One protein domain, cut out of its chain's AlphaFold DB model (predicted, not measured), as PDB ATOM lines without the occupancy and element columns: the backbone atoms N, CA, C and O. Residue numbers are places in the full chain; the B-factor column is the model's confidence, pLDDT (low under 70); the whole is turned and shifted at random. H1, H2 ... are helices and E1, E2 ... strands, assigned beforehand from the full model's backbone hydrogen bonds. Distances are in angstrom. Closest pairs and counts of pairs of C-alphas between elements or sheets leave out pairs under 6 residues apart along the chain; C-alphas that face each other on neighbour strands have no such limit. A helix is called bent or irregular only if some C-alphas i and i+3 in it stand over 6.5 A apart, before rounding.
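What this domain is: This is residues 12 to 121 of the 124 residues of an uncharacterized protein of Fibrobacter intestinalis (UniProt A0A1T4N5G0). A strongly twisted three-stranded sheet stands between a cluster of three helices, H1, H2 and H3, and a single helix, H4. H2 crosses one face and H4 covers E1 on the opposite face, while H1 only grazes the sheet. The 110 printed residues, of mixed class, have four named helices and three named strands in the order H1, H2, H3, E1, H4, E2, E3; the sheet runs E1, E3, E2, antiparallel. The whole is compact, with a radius of gyration of the C-alphas of 14.1 A and spans of 40 by 37 by 27 A.

How they stand to each other: Start at H1, residues 12 to 25: its residues 19 to 25 alone touch H2, residues 29 to 43, in a helical hairpin, closest at C-alphas 23 and 32, 5.6 A. H3, residues 53 to 64, touches H1, closest at C-alphas 18 and 63, 6.0 A. In the sheet, look between E1, residues 69 to 77, and E3, residues 112 to 120: N 74 and O 115 are 2.8 A apart. Between E3 and E2, residues 101 to 109, N 104 and O 116 are 3.1 A apart. E1, H4, residues 84 to 94, and E2 form a split strand-helix-strand unit, its same-way strands separated by E3, with a right-handed crossover. H2's height over the sheet is 8.0 A, H4's 10.2 A. Every O i to N i+4 pair is within hydrogen-bond range in H1 and H2, 5 of 7 in H4, and 3 of 8 in H3, beside 6 of 9 O i to N i+3 pairs.

Where its parts are: Find C-alpha 12 at (-58.862, -29.119, 24.635); from there H1 runs 19.9 A. H2 spans 20.7 A, E1 and E3 26.1 A each. H3 and H4 are irregular: C-alphas 58 and 61 are 7.5 A apart, 87 and 90 7.1 A. E3 ends at C-alpha 120, (-40.743, -41.658, 19.958).

The domain as a whole: The C-alphas farthest apart, of Asp 48 and Ser 94, are 40.8 A apart. The printed part has no cut and no long link; residue 108 alone has pLDDT under 70.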
ATOM      1  N   THR A  12     -58.090 -27.949  24.205       90.75
ATOM      2  CA  THR A  12     -58.862 -29.119  24.635       90.75
ATOM      3  C   THR A  12     -58.786 -30.273  23.636       90.75
ATOM      4  O   THR A  12     -58.700 -31.426  24.052       90.75
ATOM      5  N   GLN A  13     -58.805 -29.990  22.332       92.25
ATOM      6  CA  GLN A  13     -58.679 -31.025  21.310       92.25
ATOM      7  C   GLN A  13     -57.271 -31.631  21.320       92.25
ATOM      8  O   GLN A  13     -57.163 -32.842  21.468       92.25
ATOM      9  N   LYS A  14     -56.211 -30.807  21.308       93.75
ATOM     10  CA  LYS A  14     -54.814 -31.271  21.453       93.75
ATOM     11  C   LYS A  14     -54.624 -32.145  22.703       93.75
ATOM     12  O   LYS A  14     -54.006 -33.202  22.637       93.75
ATOM     13  N   TYR A  15     -55.194 -31.736  23.837       94.88
ATOM     14  CA  TYR A  15     -55.142 -32.502  25.087       94.88
ATOM     15  C   TYR A  15     -55.835 -33.871  24.974       94.88
ATOM     16  O   TYR A  15     -55.303 -34.883  25.432       94.88
ATOM     17  N   ASN A  16     -57.013 -33.927  24.347       95.50
ATOM     18  CA  ASN A  16     -57.731 -35.183  24.128       95.50
ATOM     19  C   ASN A  16     -57.012 -36.094  23.125       95.50
ATOM     20  O   ASN A  16     -56.976 -37.309  23.324       95.50
ATOM     21  N   ASP A  17     -56.419 -35.516  22.081       96.12
ATOM     22  CA  ASP A  17     -55.633 -36.252  21.092       96.12
ATOM     23  C   ASP A  17     -54.383 -36.856  21.744       96.12
ATOM     24  O   ASP A  17     -54.093 -38.032  21.536       96.12
ATOM     25  N   LEU A  18     -53.710 -36.115  22.632       96.56
ATOM     26  CA  LEU A  18     -52.605 -36.637  23.438       96.56
ATOM     27  C   LEU A  18     -53.043 -37.792  24.352       96.56
ATOM     28  O   LEU A  18     -52.352 -38.802  24.452       96.56
ATOM     29  N   HIS A  19     -54.211 -37.696  24.987       97.12
ATOM     30  CA  HIS A  19     -54.751 -38.794  25.794       97.12
ATOM     31  C   HIS A  19     -55.000 -40.054  24.951       97.12
ATOM     32  O   HIS A  19     -54.670 -41.169  25.367       97.12
ATOM     33  N   ALA A  20     -55.567 -39.895  23.753       97.00
ATOM     34  CA  ALA A  20     -55.770 -40.999  22.821       97.00
ATOM     35  C   ALA A  20     -54.432 -41.586  22.339       97.00
ATOM     36  O   ALA A  20     -54.286 -42.811  22.289       97.00
ATOM     37  N   LEU A  21     -53.447 -40.726  22.062       96.81
ATOM     38  CA  LEU A  21     -52.081 -41.094  21.694       96.81
ATOM     39  C   LEU A  21     -51.418 -41.949  22.784       96.81
ATOM     40  O   LEU A  21     -50.833 -42.984  22.469       96.81
ATOM     41  N   VAL A  22     -51.550 -41.587  24.063       96.81
ATOM     42  CA  VAL A  22     -51.035 -42.399  25.181       96.81
ATOM     43  C   VAL A  22     -51.691 -43.781  25.182       96.81
ATOM     44  O   VAL A  22     -50.993 -44.791  25.193       96.81
ATOM     45  N   LYS A  23     -53.023 -43.856  25.075       96.31
ATOM     46  CA  LYS A  23     -53.750 -45.140  25.091       96.31
ATOM     47  C   LYS A  23     -53.326 -46.102  23.990       96.31
ATOM     48  O   LYS A  23     -53.276 -47.302  24.228       96.31
ATOM     49  N   LYS A  24     -53.044 -45.598  22.786       94.88
ATOM     50  CA  LYS A  24     -52.575 -46.450  21.682       94.88
ATOM     51  C   LYS A  24     -51.093 -46.822  21.798       94.88
ATOM     52  O   LYS A  24     -50.675 -47.797  21.187       94.88
ATOM     53  N   SER A  25     -50.305 -46.039  22.537       95.25
ATOM     54  CA  SER A  25     -48.849 -46.202  22.599       95.25
ATOM     55  C   SER A  25     -48.402 -47.273  23.585       95.25
ATOM     56  O   SER A  25     -47.291 -47.777  23.458       95.25
ATOM     57  N   TYR A  26     -49.252 -47.650  24.539       94.81
ATOM     58  CA  TYR A  26     -48.957 -48.663  25.550       94.81
ATOM     59  C   TYR A  26     -49.991 -49.784  25.471       94.81
ATOM     60  O   TYR A  26     -51.181 -49.516  25.357       94.81
ATOM     61  N   ALA A  27     -49.561 -51.045  25.520       92.69
ATOM     62  CA  ALA A  27     -50.482 -52.186  25.491       92.69
ATOM     63  C   ALA A  27     -51.069 -52.488  26.880       92.69
ATOM     64  O   ALA A  27     -52.215 -52.927  26.993       92.69
ATOM     65  N   ASP A  28     -50.284 -52.244  27.932       95.88
ATOM     66  CA  ASP A  28     -50.683 -52.457  29.315       95.88
ATOM     67  C   ASP A  28     -51.539 -51.288  29.829       95.88
ATOM     68  O   ASP A  28     -51.171 -50.122  29.709       95.88
ATOM     69  N   LYS A  29     -52.707 -51.595  30.406       95.00
ATOM     70  CA  LYS A  29     -53.652 -50.570  30.879       95.00
ATOM     71  C   LYS A  29     -53.173 -49.831  32.126       95.00
ATOM     72  O   LYS A  29     -53.544 -48.674  32.305       95.00
ATOM     73  N   CYS A  30     -52.423 -50.494  33.001       95.31
ATOM     74  CA  CYS A  30     -51.868 -49.852  34.186       95.31
ATOM     75  C   CYS A  30     -50.790 -48.849  33.770       95.31
ATOM     76  O   CYS A  30     -50.828 -47.709  34.224       95.31
ATOM     77  N   GLU A  31     -49.918 -49.234  32.838       94.00
ATOM     78  CA  GLU A  31     -48.895 -48.354  32.269       94.00
ATOM     79  C   GLU A  31     -49.515 -47.167  31.510       94.00
ATOM     80  O   GLU A  31     -49.116 -46.023  31.725       94.00
ATOM     81  N   GLN A  32     -50.553 -47.405  30.690       95.06
ATOM     82  CA  GLN A  32     -51.313 -46.334  30.022       95.06
ATOM     83  C   GLN A  32     -51.789 -45.268  31.016       95.06
ATOM     84  O   GLN A  32     -51.601 -44.073  30.781       95.06
ATOM     85  N   GLU A  33     -52.433 -45.697  32.104       95.75
ATOM     86  CA  GLU A  33     -53.007 -44.785  33.092       95.75
ATOM     87  C   GLU A  33     -51.909 -44.051  33.869       95.75
ATOM     88  O   GLU A  33     -52.001 -42.845  34.069       95.75
ATOM     89  N   GLU A  34     -50.838 -44.738  34.257       94.44
ATOM     90  CA  GLU A  34     -49.724 -44.139  34.994       94.44
ATOM     91  C   GLU A  34     -49.000 -43.051  34.180       94.44
ATOM     92  O   GLU A  34     -48.739 -41.939  34.670       94.44
ATOM     93  N   VAL A  35     -48.713 -43.342  32.908       94.62
ATOM     94  CA  VAL A  35     -48.092 -42.385  31.989       94.62
ATOM     95  C   VAL A  35     -49.033 -41.219  31.730       94.62
ATOM     96  O   VAL A  35     -48.607 -40.062  31.807       94.62
ATOM     97  N   TRP A  36     -50.316 -41.499  31.489       96.19
ATOM     98  CA  TRP A  36     -51.307 -40.452  31.288       96.19
ATOM     99  C   TRP A  36     -51.426 -39.533  32.500       96.19
ATOM    100  O   TRP A  36     -51.400 -38.320  32.326       96.19
ATOM    101  N   GLN A  37     -51.500 -40.068  33.721       93.88
ATOM    102  CA  GLN A  37     -51.592 -39.245  34.927       93.88
ATOM    103  C   GLN A  37     -50.358 -38.357  35.102       93.88
ATOM    104  O   GLN A  37     -50.488 -37.193  35.473       93.88
ATOM    105  N   SER A  38     -49.170 -38.865  34.772       92.94
ATOM    106  CA  SER A  38     -47.931 -38.081  34.829       92.94
ATOM    107  C   SER A  38     -47.942 -36.913  33.837       92.94
ATOM    108  O   SER A  38     -47.659 -35.780  34.216       92.94
ATOM    109  N   ILE A  39     -48.323 -37.174  32.581       94.31
ATOM    110  CA  ILE A  39     -48.456 -36.151  31.532       94.31
ATOM    111  C   ILE A  39     -49.558 -35.148  31.895       94.31
ATOM    112  O   ILE A  39     -49.360 -33.938  31.815       94.31
ATOM    113  N   ARG A  40     -50.713 -35.642  32.349       93.88
ATOM    114  CA  ARG A  40     -51.849 -34.828  32.784       93.88
ATOM    115  C   ARG A  40     -51.456 -33.885  33.914       93.88
ATOM    116  O   ARG A  40     -51.801 -32.713  33.849       93.88
ATOM    117  N   ASN A  41     -50.734 -34.367  34.922       91.00
ATOM    118  CA  ASN A  41     -50.293 -33.538  36.042       91.00
ATOM    119  C   ASN A  41     -49.258 -32.487  35.622       91.00
ATOM    120  O   ASN A  41     -49.228 -31.415  36.213       91.00
ATOM    121  N   ALA A  42     -48.441 -32.767  34.604       90.00
ATOM    122  CA  ALA A  42     -47.524 -31.778  34.044       90.00
ATOM    123  C   ALA A  42     -48.259 -30.703  33.223       90.00
ATOM    124  O   ALA A  42     -47.870 -29.539  33.239       90.00
ATOM    125  N   ILE A  43     -49.317 -31.087  32.502       92.44
ATOM    126  CA  ILE A  43     -50.072 -30.188  31.621       92.44
ATOM    127  C   ILE A  43     -51.110 -29.362  32.383       92.44
ATOM    128  O   ILE A  43     -51.403 -28.246  31.970       92.44
ATOM    129  N   LEU A  44     -51.712 -29.878  33.451       90.69
ATOM    130  CA  LEU A  44     -52.737 -29.142  34.190       90.69
ATOM    131  C   LEU A  44     -52.109 -28.234  35.249       90.69
ATOM    132  O   LEU A  44     -51.215 -28.654  35.977       90.69
ATOM    133  N   ASP A  45     -52.570 -26.987  35.341       81.25
ATOM    134  CA  ASP A  45     -52.187 -26.091  36.436       81.25
ATOM    135  C   ASP A  45     -52.711 -26.663  37.767       81.25
ATOM    136  O   ASP A  45     -53.897 -27.008  37.871       81.25
ATOM    137  N   PRO A  46     -51.860 -26.784  38.800       77.62
ATOM    138  CA  PRO A  46     -52.254 -27.375  40.074       77.62
ATOM    139  C   PRO A  46     -53.316 -26.562  40.835       77.62
ATOM    140  O   PRO A  46     -53.983 -27.118  41.705       77.62
ATOM    141  N   ASN A  47     -53.485 -25.271  40.537       80.19
ATOM    142  CA  ASN A  47     -54.379 -24.374  41.268       80.19
ATOM    143  C   ASN A  47     -55.794 -24.330  40.686       80.19
ATOM    144  O   ASN A  47     -56.755 -24.216  41.447       80.19
ATOM    145  N   ASP A  48     -55.939 -24.402  39.360       80.69
ATOM    146  CA  ASP A  48     -57.241 -24.236  38.697       80.69
ATOM    147  C   ASP A  48     -57.576 -25.314  37.653       80.69
ATOM    148  O   ASP A  48     -58.662 -25.290  37.074       80.69
ATOM    149  N   SER A  49     -56.695 -26.304  37.455       81.12
ATOM    150  CA  SER A  49     -56.856 -27.373  36.459       81.12
ATOM    151  C   SER A  49     -56.989 -26.872  35.013       81.12
ATOM    152  O   SER A  49     -57.524 -27.589  34.160       81.12
ATOM    153  N   SER A  50     -56.515 -25.661  34.712       87.88
ATOM    154  CA  SER A  50     -56.402 -25.165  33.342       87.88
ATOM    155  C   SER A  50     -55.267 -25.867  32.589       87.88
ATOM    156  O   SER A  50     -54.318 -26.379  33.178       87.88
ATOM    157  N   ILE A  51     -55.384 -25.939  31.261       90.31
ATOM    158  CA  ILE A  51     -54.365 -26.547  30.396       90.31
ATOM    159  C   ILE A  51     -53.223 -25.546  30.191       90.31
ATOM    160  O   ILE A  51     -53.418 -24.491  29.585       90.31
ATOM    161  N   GLN A  52     -52.019 -25.919  30.616       89.94
ATOM    162  CA  GLN A  52     -50.776 -25.201  30.357       89.94
ATOM    163  C   GLN A  52     -50.343 -25.430  28.903       89.94
ATOM    164  O   GLN A  52     -49.736 -26.448  28.558       89.94
ATOM    165  N   ALA A  53     -50.682 -24.478  28.029       87.81
ATOM    166  CA  ALA A  53     -50.426 -24.563  26.589       87.81
ATOM    167  C   ALA A  53     -48.945 -24.811  26.257       87.81
ATOM    168  O   ALA A  53     -48.636 -25.664  25.435       87.81
ATOM    169  N   ASN A  54     -48.033 -24.144  26.969       88.75
ATOM    170  CA  ASN A  54     -46.586 -24.294  26.799       88.75
ATOM    171  C   ASN A  54     -46.089 -25.726  27.054       88.75
ATOM    172  O   ASN A  54     -45.160 -26.166  26.386       88.75
ATOM    173  N   VAL A  55     -46.688 -26.446  28.009       88.88
ATOM    174  CA  VAL A  55     -46.325 -27.846  28.287       88.88
ATOM    175  C   VAL A  55     -46.964 -28.772  27.257       88.88
ATOM    176  O   VAL A  55     -46.324 -29.705  26.782       88.88
ATOM    177  N   LEU A  56     -48.216 -28.504  26.875       91.62
ATOM    178  CA  LEU A  56     -48.913 -29.274  25.845       91.62
ATOM    179  C   LEU A  56     -48.214 -29.182  24.479       91.62
ATOM    180  O   LEU A  56     -48.160 -30.176  23.758       91.62
ATOM    181  N   ASP A  57     -47.634 -28.029  24.145       90.88
ATOM    182  CA  ASP A  57     -46.916 -27.819  22.886       90.88
ATOM    183  C   ASP A  57     -45.637 -28.671  22.779       90.88
ATOM    184  O   ASP A  57     -45.225 -29.015  21.672       90.88
ATOM    185  N   PHE A  58     -45.063 -29.151  23.893       90.00
ATOM    186  CA  PHE A  58     -43.986 -30.156  23.845       90.00
ATOM    187  C   PHE A  58     -44.419 -31.470  23.186       90.00
ATOM    188  O   PHE A  58     -43.580 -32.229  22.698       90.00
ATOM    189  N   PHE A  59     -45.723 -31.747  23.171       94.12
ATOM    190  CA  PHE A  59     -46.298 -32.942  22.571       94.12
ATOM    191  C   PHE A  59     -46.828 -32.709  21.153       94.12
ATOM    192  O   PHE A  59     -47.280 -33.660  20.518       94.12
ATOM    193  N   GLU A  60     -46.771 -31.476  20.635       92.25
ATOM    194  CA  GLU A  60     -47.399 -31.100  19.363       92.25
ATOM    195  C   GLU A  60     -46.934 -31.989  18.210       92.25
ATOM    196  O   GLU A  60     -47.760 -32.576  17.519       92.25
ATOM    197  N   THR A  61     -45.622 -32.201  18.072       93.00
ATOM    198  CA  THR A  61     -45.071 -33.067  17.019       93.00
ATOM    199  C   THR A  61     -45.591 -34.502  17.113       93.00
ATOM    200  O   THR A  61     -45.868 -35.122  16.088       93.00
ATOM    201  N   PHE A  62     -45.752 -35.034  18.328       94.88
ATOM    202  CA  PHE A  62     -46.274 -36.385  18.516       94.88
ATOM    203  C   PHE A  62     -47.751 -36.489  18.137       94.88
ATOM    204  O   PHE A  62     -48.155 -37.474  17.524       94.88
ATOM    205  N   ILE A  63     -48.540 -35.471  18.482       94.00
ATOM    206  CA  ILE A  63     -49.971 -35.400  18.179       94.00
ATOM    207  C   ILE A  63     -50.183 -35.235  16.668       94.00
ATOM    208  O   ILE A  63     -50.916 -36.012  16.062       94.00
ATOM    209  N   GLU A  64     -49.525 -34.255  16.046       92.25
ATOM    210  CA  GLU A  64     -49.710 -33.918  14.627       92.25
ATOM    211  C   GLU A  64     -49.289 -35.043  13.683       92.25
ATOM    212  O   GLU A  64     -49.904 -35.240  12.634       92.25
ATOM    213  N   GLN A  65     -48.237 -35.776  14.049       92.50
ATOM    214  CA  GLN A  65     -47.705 -36.878  13.250       92.50
ATOM    215  C   GLN A  65     -48.202 -38.248  13.720       92.50
ATOM    216  O   GLN A  65     -47.778 -39.267  13.178       92.50
ATOM    217  N   ASP A  66     -49.094 -38.281  14.712       92.31
ATOM    218  CA  ASP A  66     -49.650 -39.501  15.293       92.31
ATOM    219  C   ASP A  66     -48.558 -40.497  15.761       92.31
ATOM    220  O   ASP A  66     -48.733 -41.715  15.695       92.31
ATOM    221  N   ILE A  67     -47.421 -39.993  16.260       92.94
ATOM    222  CA  ILE A  67     -46.234 -40.790  16.612       92.94
ATOM    223  C   ILE A  67     -46.459 -41.532  17.936       92.94
ATOM    224  O   ILE A  67     -46.658 -40.876  18.962       92.94
ATOM    225  N   PRO A  68     -46.380 -42.877  17.965       93.62
ATOM    226  CA  PRO A  68     -46.430 -43.631  19.212       93.62
ATOM    227  C   PRO A  68     -45.309 -43.213  20.169       93.62
ATOM    228  O   PRO A  68     -44.174 -42.975  19.752       93.62
ATOM    229  N   ILE A  69     -45.623 -43.140  21.458       95.06
ATOM    230  CA  ILE A  69     -44.692 -42.680  22.491       95.06
ATOM    231  C   ILE A  69     -44.208 -43.818  23.390       95.06
ATOM    232  O   ILE A  69     -44.918 -44.786  23.646       95.06
ATOM    233  N   ALA A  70     -42.994 -43.679  23.897       94.19
ATOM    234  CA  ALA A  70     -42.432 -44.470  24.982       94.19
ATOM    235  C   ALA A  70     -41.970 -43.525  26.098       94.19
ATOM    236  O   ALA A  70     -41.895 -42.306  25.897       94.19
ATOM    237  N   HIS A  71     -41.670 -44.078  27.274       94.56
ATOM    238  CA  HIS A  71     -41.161 -43.295  28.390       94.56
ATOM    239  C   HIS A  71     -39.951 -43.942  29.060       94.56
ATOM    240  O   HIS A  71     -39.732 -45.151  28.980       94.56
ATOM    241  N   ARG A  72     -39.148 -43.099  29.708       92.69
ATOM    242  CA  ARG A  72     -38.064 -43.499  30.604       92.69
ATOM    243  C   ARG A  72     -38.078 -42.580  31.815       92.69
ATOM    244  O   ARG A  72     -38.049 -41.357  31.663       92.69
ATOM    245  N   ASP A  73     -38.105 -43.178  32.999       92.50
ATOM    246  CA  ASP A  73     -37.988 -42.446  34.255       92.50
ATOM    247  C   ASP A  73     -36.524 -42.251  34.630       92.50
ATOM    248  O   ASP A  73     -35.697 -43.155  34.502       92.50
ATOM    249  N   ILE A  74     -36.210 -41.040  35.073       91.75
ATOM    250  CA  ILE A  74     -34.864 -40.592  35.404       91.75
ATOM    251  C   ILE A  74     -34.930 -39.959  36.783       91.75
ATOM    252  O   ILE A  74     -35.529 -38.899  36.971       91.75
ATOM    253  N   TYR A  75     -34.293 -40.613  37.746       91.75
ATOM    254  CA  TYR A  75     -34.136 -40.072  39.085       91.75
ATOM    255  C   TYR A  75     -32.755 -39.441  39.235       91.75
ATOM    256  O   TYR A  75     -31.737 -40.107  39.035       91.75
ATOM    257  N   ILE A  76     -32.731 -38.167  39.614       90.38
ATOM    258  CA  ILE A  76     -31.509 -37.418  39.904       90.38
ATOM    259  C   ILE A  76     -31.469 -37.147  41.399       90.38
ATOM    260  O   ILE A  76     -32.371 -36.511  41.934       90.38
ATOM    261  N   ARG A  77     -30.434 -37.626  42.091       89.69
ATOM    262  CA  ARG A  77     -30.255 -37.306  43.513       89.69
ATOM    263  C   ARG A  77     -29.944 -35.825  43.685       89.69
ATOM    264  O   ARG A  77     -29.264 -35.241  42.849       89.69
ATOM    265  N   ARG A  78     -30.383 -35.224  44.790       86.56
ATOM    266  CA  ARG A  78     -30.147 -33.798  45.067       86.56
ATOM    267  C   ARG A  78     -28.657 -33.439  45.158       86.56
ATOM    268  O   ARG A  78     -28.294 -32.312  44.849       86.56
ATOM    269  N   ASP A  79     -27.818 -34.369  45.604       88.94
ATOM    270  CA  ASP A  79     -26.363 -34.205  45.713       88.94
ATOM    271  C   ASP A  79     -25.606 -34.571  44.424       88.94
ATOM    272  O   ASP A  79     -24.378 -34.594  44.415       88.94
ATOM    273  N   SER A  80     -26.326 -34.862  43.338       86.88
ATOM    274  CA  SER A  80     -25.744 -35.121  42.027       86.88
ATOM    275  C   SER A  80     -25.231 -33.830  41.395       86.88
ATOM    276  O   SER A  80     -25.973 -32.857  41.269       86.88
ATOM    277  N   ASP A  81     -24.002 -33.866  40.883       88.12
ATOM    278  CA  ASP A  81     -23.472 -32.817  40.002       88.12
ATOM    279  C   ASP A  81     -24.078 -32.878  38.585       88.12
ATOM    280  O   ASP A  81     -23.871 -31.971  37.784       88.12
ATOM    281  N   MET A  82     -24.806 -33.953  38.256       87.56
ATOM    282  CA  MET A  82     -25.449 -34.149  36.955       87.56
ATOM    283  C   MET A  82     -26.914 -33.729  36.965       87.56
ATOM    284  O   MET A  82     -27.666 -34.063  37.881       87.56
ATOM    285  N   THR A  83     -27.333 -33.113  35.867       88.19
ATOM    286  CA  THR A  83     -28.725 -32.823  35.531       88.19
ATOM    287  C   THR A  83     -29.413 -34.011  34.847       88.19
ATOM    288  O   THR A  83     -28.781 -34.922  34.296       88.19
ATOM    289  N   ALA A  84     -30.748 -33.980  34.804       87.38
ATOM    290  CA  ALA A  84     -31.526 -34.956  34.041       87.38
ATOM    291  C   ALA A  84     -31.158 -34.952  32.545       87.38
ATOM    292  O   ALA A  84     -31.091 -36.010  31.922       87.38
ATOM    293  N   LEU A  85     -30.849 -33.777  31.977       88.75
ATOM    294  CA  LEU A  85     -30.467 -33.649  30.569       88.75
ATOM    295  C   LEU A  85     -29.098 -34.289  30.285       88.75
ATOM    296  O   LEU A  85     -28.937 -35.006  29.296       88.75
ATOM    297  N   GLU A  86     -28.119 -34.078  31.162       91.75
ATOM    298  CA  GLU A  86     -26.801 -34.720  31.048       91.75
ATOM    299  C   GLU A  86     -26.908 -36.242  31.156       91.75
ATOM    300  O   GLU A  86     -26.212 -36.961  30.443       91.75
ATOM    301  N   THR A  87     -27.853 -36.734  31.960       89.50
ATOM    302  CA  THR A  87     -28.114 -38.172  32.108       89.50
ATOM    303  C   THR A  87     -28.657 -38.805  30.821       89.50
ATOM    304  O   THR A  87     -28.333 -39.953  30.519       89.50
ATOM    305  N   ILE A  88     -29.444 -38.074  30.024       91.88
ATOM    306  CA  ILE A  88     -30.020 -38.597  28.769       91.88
ATOM    307  C   ILE A  88     -29.179 -38.298  27.527       91.88
ATOM    308  O   ILE A  88     -29.373 -38.932  26.491       91.88
ATOM    309  N   THR A  89     -28.232 -37.362  27.613       92.31
ATOM    310  CA  THR A  89     -27.397 -36.939  26.478       92.31
ATOM    311  C   THR A  89     -26.661 -38.111  25.812       92.31
ATOM    312  O   THR A  89     -26.723 -38.202  24.586       92.31
ATOM    313  N   PRO A  90     -26.037 -39.059  26.543       92.62
ATOM    314  CA  PRO A  90     -25.403 -40.218  25.915       92.62
ATOM    315  C   PRO A  90     -26.380 -41.084  25.106       92.62
ATOM    316  O   PRO A  90     -26.025 -41.571  24.036       92.62
ATOM    317  N   LEU A  91     -27.623 -41.229  25.577       90.56
ATOM    318  CA  LEU A  91     -28.668 -42.010  24.905       90.56
ATOM    319  C   LEU A  91     -29.069 -41.350  23.581       90.56
ATOM    320  O   LEU A  91     -29.159 -42.020  22.556       90.56
ATOM    321  N   ILE A  92     -29.218 -40.024  23.592       90.50
ATOM    322  CA  ILE A  92     -29.502 -39.229  22.392       90.50
ATOM    323  C   ILE A  92     -28.327 -39.309  21.409       90.50
ATOM    324  O   ILE A  92     -28.521 -39.580  20.227       90.50
ATOM    325  N   MET A  93     -27.091 -39.126  21.887       91.75
ATOM    326  CA  MET A  93     -25.890 -39.160  21.040       91.75
ATOM    327  C   MET A  93     -25.616 -40.540  20.437       91.75
ATOM    328  O   MET A  93     -25.063 -40.627  19.343       91.75
ATOM    329  N   SER A  94     -25.990 -41.612  21.138       92.25
ATOM    330  CA  SER A  94     -25.852 -42.986  20.642       92.25
ATOM    331  C   SER A  94     -26.911 -43.383  19.607       92.25
ATOM    332  O   SER A  94     -26.750 -44.407  18.949       92.25
ATOM    333  N   GLY A  95     -27.979 -42.589  19.456       87.44
ATOM    334  CA  GLY A  95     -29.129 -42.914  18.609       87.44
ATOM    335  C   GLY A  95     -30.157 -43.840  19.267       87.44
ATOM    336  O   GLY A  95     -31.126 -44.222  18.623       87.44
ATOM    337  N   GLU A  96     -29.997 -44.190  20.549       87.56
ATOM    338  CA  GLU A  96     -31.004 -44.967  21.289       87.56
ATOM    339  C   GLU A  96     -32.314 -44.177  21.455       87.56
ATOM    340  O   GLU A  96     -33.402 -44.754  21.452       87.56
ATOM    341  N   ILE A  97     -32.207 -42.849  21.570       88.94
ATOM    342  CA  ILE A  97     -33.343 -41.926  21.628       88.94
ATOM    343  C   ILE A  97     -33.257 -40.962  20.453       88.94
ATOM    344  O   ILE A  97     -32.472 -40.013  20.455       88.94
ATOM    345  N   GLU A  98     -34.102 -41.199  19.456       85.44
ATOM    346  CA  GLU A  98     -34.273 -40.302  18.319       85.44
ATOM    347  C   GLU A  98     -35.424 -39.320  18.567       85.44
ATOM    348  O   GLU A  98     -36.397 -39.622  19.262       85.44
ATOM    349  N   GLY A  99     -35.316 -38.122  17.990       83.38
ATOM    350  CA  GLY A  99     -36.386 -37.131  18.053       83.38
ATOM    351  C   GLY A  99     -37.663 -37.594  17.329       83.38
ATOM    352  O   GLY A  99     -37.581 -38.355  16.361       83.38
ATOM    353  N   PRO A 100     -38.847 -37.098  17.731       90.38
ATOM    354  CA  PRO A 100     -39.080 -36.129  18.808       90.38
ATOM    355  C   PRO A 100     -38.982 -36.735  20.221       90.38
ATOM    356  O   PRO A 100     -39.286 -37.908  20.438       90.38
ATOM    357  N   TRP A 101     -38.580 -35.905  21.190       93.62
ATOM    358  CA  TRP A 101     -38.576 -36.211  22.624       93.62
ATOM    359  C   TRP A 101     -38.868 -34.953  23.451       93.62
ATOM    360  O   TRP A 101     -38.570 -33.838  23.024       93.62
ATOM    361  N   CYS A 102     -39.447 -35.124  24.637       92.69
ATOM    362  CA  CYS A 102     -39.647 -34.070  25.626       92.69
ATOM    363  C   CYS A 102     -39.457 -34.628  27.040       92.69
ATOM    364  O   CYS A 102     -39.675 -35.810  27.290       92.69
ATOM    365  N   MET A 103     -39.030 -33.786  27.977       92.50
ATOM    366  CA  MET A 103     -38.775 -34.191  29.359       92.50
ATOM    367  C   MET A 103     -39.432 -33.207  30.316       92.50
ATOM    368  O   MET A 103     -39.380 -31.999  30.099       92.50
ATOM    369  N   PHE A 104     -40.037 -33.729  31.377       89.88
ATOM    370  CA  PHE A 104     -40.662 -32.927  32.422       89.88
ATOM    371  C   PHE A 104     -40.496 -33.591  33.788       89.88
ATOM    372  O   PHE A 104     -40.355 -34.810  33.903       89.88
ATOM    373  N   MET A 105     -40.520 -32.773  34.837       87.12
ATOM    374  CA  MET A 105     -40.471 -33.247  36.215       87.12
ATOM    375  C   MET A 105     -41.834 -33.832  36.601       87.12
ATOM    376  O   MET A 105     -42.862 -33.180  36.429       87.12
ATOM    377  N   THR A 106     -41.854 -35.053  37.127       83.56
ATOM    378  CA  THR A 106     -43.087 -35.720  37.581       83.56
ATOM    379  C   THR A 106     -43.328 -35.528  39.069       83.56
ATOM    380  O   THR A 106     -44.476 -35.493  39.512       83.56
ATOM    381  N   ARG A 107     -42.254 -35.403  39.859       78.94
ATOM    382  CA  ARG A 107     -42.343 -35.199  41.304       78.94
ATOM    383  C   ARG A 107     -41.057 -34.610  41.869       78.94
ATOM    384  O   ARG A 107     -39.967 -35.098  41.572       78.94
ATOM    385  N   TYR A 108     -41.217 -33.644  42.769       67.25
ATOM    386  CA  TYR A 108     -40.145 -33.203  43.653       67.25
ATOM    387  C   TYR A 108     -40.033 -34.159  44.845       67.25
ATOM    388  O   TYR A 108     -41.006 -34.352  45.582       67.25
ATOM    389  N   ASP A 109     -38.869 -34.775  45.012       76.81
ATOM    390  CA  ASP A 109     -38.546 -35.648  46.136       76.81
ATOM    391  C   ASP A 109     -37.587 -34.898  47.088       76.81
ATOM    392  O   ASP A 109     -36.707 -34.160  46.634       76.81
ATOM    393  N   PRO A 110     -37.731 -35.008  48.420       81.44
ATOM    394  CA  PRO A 110     -36.764 -34.426  49.349       81.44
ATOM    395  C   PRO A 110     -35.314 -34.846  49.083       81.44
ATOM    396  O   PRO A 110     -34.412 -34.068  49.387       81.44
ATOM    397  N   ASP A 111     -35.102 -36.022  48.496       87.12
ATOM    398  CA  ASP A 111     -33.782 -36.590  48.231       87.12
ATOM    399  C   ASP A 111     -33.354 -36.442  46.758       87.12
ATOM    400  O   ASP A 111     -32.220 -36.772  46.402       87.12
ATOM    401  N   GLY A 112     -34.222 -35.909  45.887       87.88
ATOM    402  CA  GLY A 112     -33.920 -35.760  44.466       87.88
ATOM    403  C   GLY A 112     -35.082 -35.313  43.577       87.88
ATOM    404  O   GLY A 112     -36.108 -34.810  44.020       87.88
ATOM    405  N   GLU A 113     -34.923 -35.509  42.278       88.94
ATOM    406  CA  GLU A 113     -35.885 -35.105  41.262       88.94
ATOM    407  C   GLU A 113     -36.253 -36.303  40.396       88.94
ATOM    408  O   GLU A 113     -35.386 -36.947  39.800       88.94
ATOM    409  N   ASN A 114     -37.553 -36.590  40.311       91.44
ATOM    410  CA  ASN A 114     -38.072 -37.558  39.357       91.44
ATOM    411  C   ASN A 114     -38.451 -36.827  38.074       91.44
ATOM    412  O   ASN A 114     -39.328 -35.960  38.064       91.44
ATOM    413  N   ASN A 115     -37.783 -37.199  36.993       91.88
ATOM    414  CA  ASN A 115     -38.017 -36.696  35.654       91.88
ATOM    415  C   ASN A 115     -38.540 -37.837  34.789       91.88
ATOM    416  O   ASN A 115     -38.111 -38.981  34.929       91.88
ATOM    417  N   ARG A 116     -39.448 -37.521  33.873       93.50
ATOM    418  CA  ARG A 116     -39.926 -38.461  32.863       93.50
ATOM    419  C   ARG A 116     -39.579 -37.917  31.495       93.50
ATOM    420  O   ARG A 116     -39.965 -36.805  31.136       93.50
ATOM    421  N   LEU A 117     -38.836 -38.718  30.746       94.81
ATOM    422  CA  LEU A 117     -38.563 -38.493  29.340       94.81
ATOM    423  C   LEU A 117     -39.629 -39.222  28.529       94.81
ATOM    424  O   LEU A 117     -39.783 -40.432  28.672       94.81
ATOM    425  N   ILE A 118     -40.332 -38.493  27.671       95.38
ATOM    426  CA  ILE A 118     -41.206 -39.033  26.634       95.38
ATOM    427  C   ILE A 118     -40.475 -38.921  25.307       95.38
ATOM    428  O   ILE A 118     -39.923 -37.876  24.973       95.38
ATOM    429  N   PHE A 119     -40.459 -39.999  24.541       95.06
ATOM    430  CA  PHE A 119     -39.767 -40.047  23.260       95.06
ATOM    431  C   PHE A 119     -40.528 -40.922  22.279       95.06
ATOM    432  O   PHE A 119     -41.437 -41.667  22.656       95.06
ATOM    433  N   LYS A 120     -40.179 -40.805  20.999       93.88
ATOM    434  CA  LYS A 120     -40.743 -41.658  19.958       93.88
ATOM    435  C   LYS A 120     -40.493 -43.126  20.307       93.88
ATOM    436  O   LYS A 120     -39.355 -43.543  20.512       93.88
ATOM    437  N   ARG A 121     -41.558 -43.924  20.333       88.06
ATOM    438  CA  ARG A 121     -41.447 -45.376  20.423       88.06
ATOM    439  C   ARG A 121     -40.891 -45.889  19.100       88.06
ATOM    440  O   ARG A 121     -41.503 -45.710  18.048       88.06
TER     441      ARG A 121